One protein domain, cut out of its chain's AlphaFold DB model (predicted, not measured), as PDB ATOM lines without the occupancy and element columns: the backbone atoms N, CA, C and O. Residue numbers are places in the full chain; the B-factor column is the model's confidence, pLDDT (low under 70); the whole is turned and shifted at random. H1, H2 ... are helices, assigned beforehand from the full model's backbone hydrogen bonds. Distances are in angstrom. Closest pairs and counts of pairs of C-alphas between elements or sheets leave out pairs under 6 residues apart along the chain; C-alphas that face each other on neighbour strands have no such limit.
ATOM      1  N   PHE A  55     108.313  70.353  73.055       88.44
ATOM      2  CA  PHE A  55     109.340  71.233  72.497       88.44
ATOM      3  C   PHE A  55     109.517  71.037  70.986       88.44
ATOM      4  O   PHE A  55     109.795  72.006  70.286       88.44
ATOM      5  N   GLN A  56     109.288  69.826  70.466       88.44
ATOM      6  CA  GLN A  56     109.274  69.566  69.019       88.44
ATOM      7  C   GLN A  56     108.129  70.318  68.315       88.44
ATOM      8  O   GLN A  56     108.368  71.039  67.350       88.44
ATOM      9  N   MET A  57     106.899  70.216  68.834       85.38
ATOM     10  CA  MET A  57     105.734  70.931  68.282       85.38
ATOM     11  C   MET A  57     105.825  72.457  68.472       85.38
ATOM     12  O   MET A  57     105.274  73.220  67.685       85.38
ATOM     13  N   LEU A  58     106.532  72.912  69.507       87.06
ATOM     14  CA  LEU A  58     106.785  74.328  69.781       87.06
ATOM     15  C   LEU A  58     107.785  74.940  68.791       87.06
ATOM     16  O   LEU A  58     107.572  76.063  68.338       87.06
ATOM     17  N   ASP A  59     108.808  74.181  68.394       89.12
ATOM     18  CA  ASP A  59     109.722  74.549  67.310       89.12
ATOM     19  C   ASP A  59     109.000  74.608  65.954       89.12
ATOM     20  O   ASP A  59     109.162  75.567  65.202       89.12
ATOM     21  N   GLU A  60     108.134  73.630  65.666       88.75
ATOM     22  CA  GLU A  60     107.287  73.633  64.466       88.75
ATOM     23  C   GLU A  60     106.366  74.863  64.427       88.75
ATOM     24  O   GLU A  60     106.313  75.567  63.416       88.75
ATOM     25  N   HIS A  61     105.697  75.180  65.539       87.56
ATOM     26  CA  HIS A  61     104.840  76.360  65.647       87.56
ATOM     27  C   HIS A  61     105.630  77.670  65.468       87.56
ATOM     28  O   HIS A  61     105.175  78.563  64.753       87.56
ATOM     29  N   ALA A  62     106.841  77.777  66.025       89.12
ATOM     30  CA  ALA A  62     107.715  78.930  65.805       89.12
ATOM     31  C   ALA A  62     108.102  79.094  64.317       89.12
ATOM     32  O   ALA A  62     108.122  80.213  63.795       89.12
ATOM     33  N   ARG A  63     108.338  77.992  63.589       90.31
ATOM     34  CA  ARG A  63     108.561  78.028  62.128       90.31
ATOM     35  C   ARG A  63     107.305  78.454  61.367       90.31
ATOM     36  O   ARG A  63     107.411  79.281  60.465       90.31
ATOM     37  N   GLN A  64     106.126  77.954  61.744       88.31
ATOM     38  CA  GLN A  64     104.845  78.365  61.149       88.31
ATOM     39  C   GLN A  64     104.581  79.864  61.358       88.31
ATOM     40  O   GLN A  64     104.180  80.551  60.417       88.31
ATOM     41  N   ILE A  65     104.863  80.398  62.554       87.94
ATOM     42  CA  ILE A  65     104.813  81.840  62.838       87.94
ATOM     43  C   ILE A  65     105.751  82.602  61.893       87.94
ATOM     44  O   ILE A  65     105.311  83.574  61.276       87.94
ATOM     45  N   LYS A  66     106.999  82.142  61.709       90.62
ATOM     46  CA  LYS A  66     107.930  82.761  60.754       90.62
ATOM     47  C   LYS A  66     107.364  82.773  59.334       90.62
ATOM     48  O   LYS A  66     107.223  83.834  58.740       90.62
ATOM     49  N   THR A  67     106.935  81.620  58.818       89.62
ATOM     50  CA  THR A  67     106.349  81.510  57.472       89.62
ATOM     51  C   THR A  67     105.103  82.385  57.295       89.62
ATOM     52  O   THR A  67     104.832  82.847  56.189       89.62
ATOM     53  N   ARG A  68     104.335  82.645  58.361       87.44
ATOM     54  CA  ARG A  68     103.210  83.594  58.335       87.44
ATOM     55  C   ARG A  68     103.662  85.057  58.338       87.44
ATOM     56  O   ARG A  68     103.013  85.856  57.674       87.44
ATOM     57  N   ARG A  69     104.750  85.402  59.035       86.75
ATOM     58  CA  ARG A  69     105.360  86.748  59.047       86.75
ATOM     59  C   ARG A  69     106.030  87.089  57.713       86.75
ATOM     60  O   ARG A  69     105.909  88.216  57.250       86.75
ATOM     61  N   ASP A  70     106.659  86.106  57.075       89.19
ATOM     62  CA  ASP A  70     107.338  86.261  55.782       89.19
ATOM     63  C   ASP A  70     106.338  86.357  54.598       89.19
ATOM     64  O   ASP A  70     106.681  86.836  53.515       89.19
ATOM     65  N   LYS A  71     105.071  85.948  54.789       88.19
ATOM     66  CA  LYS A  71     103.977  86.117  53.812       88.19
ATOM     67  C   LYS A  71     103.449  87.559  53.810       88.19
ATOM     68  O   LYS A  71     102.470  87.878  54.478       88.19
ATOM     69  N   THR A  72     104.058  88.410  52.989       87.31
ATOM     70  CA  THR A  72     103.635  89.811  52.778       87.31
ATOM     71  C   THR A  72     102.446  89.977  51.822       87.31
ATOM     72  O   THR A  72     101.798  91.022  51.827       87.31
ATOM     73  N   LEU A  73     102.141  88.962  51.005       88.56
ATOM     74  CA  LEU A  73     101.046  88.976  50.030       88.56
ATOM     75  C   LEU A  73      99.839  88.179  50.541       88.56
ATOM     76  O   LEU A  73      99.982  87.044  51.000       88.56
ATOM     77  N   ILE A  74      98.646  88.766  50.418       87.44
ATOM     78  CA  ILE A  74      97.369  88.185  50.859       87.44
ATOM     79  C   ILE A  74      96.446  88.036  49.635       87.44
ATOM     80  O   ILE A  74      96.327  88.986  48.856       87.44
ATOM     81  N   PRO A  75      95.783  86.882  49.432       88.88
ATOM     82  CA  PRO A  75      94.846  86.703  48.329       88.88
ATOM     83  C   PRO A  75      93.606  87.591  48.501       88.88
ATOM     84  O   PRO A  75      92.953  87.577  49.542       88.88
ATOM     85  N   LEU A  76      93.240  88.321  47.444       90.88
ATOM     86  CA  LEU A  76      92.036  89.166  47.418       90.88
ATOM     87  C   LEU A  76      90.744  88.370  47.156       90.88
ATOM     88  O   LEU A  76      89.646  88.862  47.416       90.88
ATOM     89  N   LYS A  77      90.846  87.136  46.644       95.06
ATOM     90  CA  LYS A  77      89.687  86.263  46.432       95.06
ATOM     91  C   LYS A  77      89.199  85.730  47.782       95.06
ATOM     92  O   LYS A  77      89.920  85.007  48.466       95.06
ATOM     93  N   MET A  78      87.944  86.028  48.124       93.00
ATOM     94  CA  MET A  78      87.309  85.647  49.396       93.00
ATOM     95  C   MET A  78      87.438  84.147  49.730       93.00
ATOM     96  O   MET A  78      87.653  83.792  50.884       93.00
ATOM     97  N   GLU A  79      87.322  83.261  48.738       94.50
ATOM     98  CA  GLU A  79      87.466  81.807  48.923       94.50
ATOM     99  C   GLU A  79      88.882  81.399  49.351       94.50
ATOM    100  O   GLU A  79      89.048  80.593  50.265       94.50
ATOM    101  N   ASP A  80      89.905  81.979  48.719       92.25
ATOM    102  CA  ASP A  80      91.307  81.671  49.009       92.25
ATOM    103  C   ASP A  80      91.741  82.275  50.350       92.25
ATOM    104  O   ASP A  80      92.450  81.625  51.117       92.25
ATOM    105  N   PHE A  81      91.245  83.475  50.674       92.19
ATOM    106  CA  PHE A  81      91.435  84.096  51.985       92.19
ATOM    107  C   PHE A  81      90.813  83.265  53.115       92.19
ATOM    108  O   PHE A  81      91.471  83.017  54.127       92.19
ATOM    109  N   LYS A  82      89.569  82.789  52.943       93.50
ATOM    110  CA  LYS A  82      88.910  81.907  53.921       93.50
ATOM    111  C   LYS A  82      89.708  80.627  54.144       93.50
ATOM    112  O   LYS A  82      90.041  80.334  55.285       93.50
ATOM    113  N   ARG A  83      90.104  79.938  53.067       93.06
ATOM    114  CA  ARG A  83      90.917  78.714  53.150       93.06
ATOM    115  C   ARG A  83      92.218  78.941  53.930       93.06
ATOM    116  O   ARG A  83      92.495  78.203  54.868       93.06
ATOM    117  N   GLN A  84      92.957  80.011  53.625       89.44
ATOM    118  CA  GLN A  84      94.177  80.370  54.361       89.44
ATOM    119  C   GLN A  84      93.905  80.678  55.846       89.44
ATOM    120  O   GLN A  84      94.715  80.345  56.713       89.44
ATOM    121  N   ASN A  85      92.792  81.343  56.165       90.25
ATOM    122  CA  ASN A  85      92.417  81.630  57.548       90.25
ATOM    123  C   ASN A  85      92.048  80.355  58.324       90.25
ATOM    124  O   ASN A  85      92.466  80.202  59.473       90.25
ATOM    125  N   ASP A  86      91.313  79.440  57.696       93.12
ATOM    126  CA  ASP A  86      90.894  78.180  58.306       93.12
ATOM    127  C   ASP A  86      92.100  77.253  58.549       93.12
ATOM    128  O   ASP A  86      92.250  76.750  59.662       93.12
ATOM    129  N   GLU A  87      93.038  77.150  57.598       90.00
ATOM    130  CA  GLU A  87      94.332  76.461  57.773       90.00
ATOM    131  C   GLU A  87      95.118  76.998  58.990       90.00
ATOM    132  O   GLU A  87      95.573  76.231  59.845       90.00
ATOM    133  N   ASN A  88      95.240  78.328  59.119       88.25
ATOM    134  CA  ASN A  88      95.903  78.963  60.268       88.25
ATOM    135  C   ASN A  88      95.172  78.670  61.594       88.25
ATOM    136  O   ASN A  88      95.806  78.515  62.642       88.25
ATOM    137  N   LEU A  89      93.837  78.622  61.565       89.81
ATOM    138  CA  LEU A  89      93.006  78.361  62.738       89.81
ATOM    139  C   LEU A  89      93.108  76.897  63.190       89.81
ATOM    140  O   LEU A  89      93.121  76.635  64.392       89.81
ATOM    141  N   GLU A  90      93.202  75.942  62.266       89.50
ATOM    142  CA  GLU A  90      93.433  74.528  62.584       89.50
ATOM    143  C   GLU A  90      94.813  74.297  63.206       89.50
ATOM    144  O   GLU A  90      94.903  73.656  64.258       89.50
ATOM    145  N   GLN A  91      95.866  74.901  62.642       84.94
ATOM    146  CA  GLN A  91      97.217  74.883  63.220       84.94
ATOM    147  C   GLN A  91      97.222  75.458  64.645       84.94
ATOM    148  O   GLN A  91      97.718  74.823  65.581       84.94
ATOM    149  N   SER A  92      96.581  76.615  64.844       85.31
ATOM    150  CA  SER A  92      96.453  77.237  66.165       85.31
ATOM    151  C   SER A  92      95.680  76.354  67.152       85.31
ATOM    152  O   SER A  92      96.141  76.178  68.276       85.31
ATOM    153  N   LYS A  93      94.562  75.730  66.746       88.56
ATOM    154  CA  LYS A  93      93.780  74.800  67.588       88.56
ATOM    155  C   LYS A  93      94.579  73.562  68.004       88.56
ATOM    156  O   LYS A  93      94.432  73.100  69.138       88.56
ATOM    157  N   ALA A  94      95.405  73.014  67.108       83.00
ATOM    158  CA  ALA A  94      96.258  71.866  67.404       83.00
ATOM    159  C   ALA A  94      97.302  72.200  68.485       83.00
ATOM    160  O   ALA A  94      97.478  71.429  69.432       83.00
ATOM    161  N   PHE A  95      97.921  73.380  68.391       81.81
ATOM    162  CA  PHE A  95      98.849  73.907  69.394       81.81
ATOM    163  C   PHE A  95      98.158  74.182  70.742       81.81
ATOM    164  O   PHE A  95      98.597  73.705  71.791       81.81
ATOM    165  N   ASP A  96      97.012  74.867  70.707       83.62
ATOM    166  CA  ASP A  96      96.186  75.211  71.870       83.62
ATOM    167  C   ASP A  96      95.762  73.995  72.700       83.62
ATOM    168  O   ASP A  96      95.597  74.088  73.917       83.62
ATOM    169  N   LYS A  97      95.516  72.859  72.035       82.50
ATOM    170  CA  LYS A  97      95.133  71.607  72.691       82.50
ATOM    171  C   LYS A  97      96.293  71.040  73.508       82.50
ATOM    172  O   LYS A  97      96.075  70.651  74.649       82.50
ATOM    173  N   LEU A  98      97.506  71.048  72.954       73.56
ATOM    174  CA  LEU A  98      98.710  70.545  73.622       73.56
ATOM    175  C   LEU A  98      99.096  71.405  74.833       73.56
ATOM    176  O   LEU A  98      99.441  70.880  75.887       73.56
ATOM    177  N   MET A  99      98.985  72.731  74.709       72.56
ATOM    178  CA  MET A  99      99.306  73.669  75.794       72.56
ATOM    179  C   MET A  99      98.282  73.670  76.943       72.56
ATOM    180  O   MET A  99      98.486  74.351  77.945       72.56
ATOM    181  N   LYS A 100      97.186  72.908  76.838       76.38
ATOM    182  CA  LYS A 100      96.219  72.705  77.932       76.38
ATOM    183  C   LYS A 100      96.530  71.468  78.781       76.38
ATOM    184  O   LYS A 100      95.947  71.336  79.860       76.38
ATOM    185  N   ASP A 101      97.453  70.605  78.350       77.00
ATOM    186  CA  ASP A 101      97.859  69.424  79.112       77.00
ATOM    187  C   ASP A 101      98.653  69.835  80.360       77.00
ATOM    188  O   ASP A 101      99.723  70.443  80.290       77.00
ATOM    189  N   THR A 102      98.130  69.492  81.539       74.00
ATOM    190  CA  THR A 102      98.774  69.834  82.810       74.00
ATOM    191  C   THR A 102     100.077  69.067  82.988       74.00
ATOM    192  O   THR A 102     100.096  67.835  83.001       74.00
TER     193      THR A 102
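This is residues 55 to 102 of the 158 residues of the protein "Carboxy-terminal protease" of Bacteroidetes bacterium ADurb.Bin234 (UniProt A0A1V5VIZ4). Two helices run side by side in opposite ways as a helical hairpin, with a loop joining them at one end and a gap between them along most of their length. H2 is the longer, and residues 76 to 83, of which 78 to 83 belong to H2, stick out. The 48 printed residues, with named helices H1 then H2 and no named strand, are all helix in class and loose, with a radius of gyration of the C-alphas of 12.7 A; the outline is a rod of 41 by 19 by 10 A.

H1, residues 55 to 70, begins at C-alpha 55 (109.340, 71.233, 72.497) and is 22.6 A long from first to last C-alpha. H2, residues 78 to 98, is 30.7 A long and ends at C-alpha 98 (98.710, 70.545, 73.622).

H1 and H2 only just touch, with 3 pairs of C-alphas within 8 A; the closest C-alphas, of His 61 and Phe 95, are 7.5 A apart. H1 touches with residues 57 to 61 alone, H2 with residue 95 alone. Their lines stand at a shallow tilt of 24 degrees, opposite ways. Every O i to N i+4 pair is within hydrogen-bond range in H1, and 16 of 17 in H2.

The C-alphas farthest apart, of Lys 77 and Thr 102, are 40.9 A apart. The printed part has no cut, and the link from H1 to H2 is short. No printed residue has a pLDDT under 70.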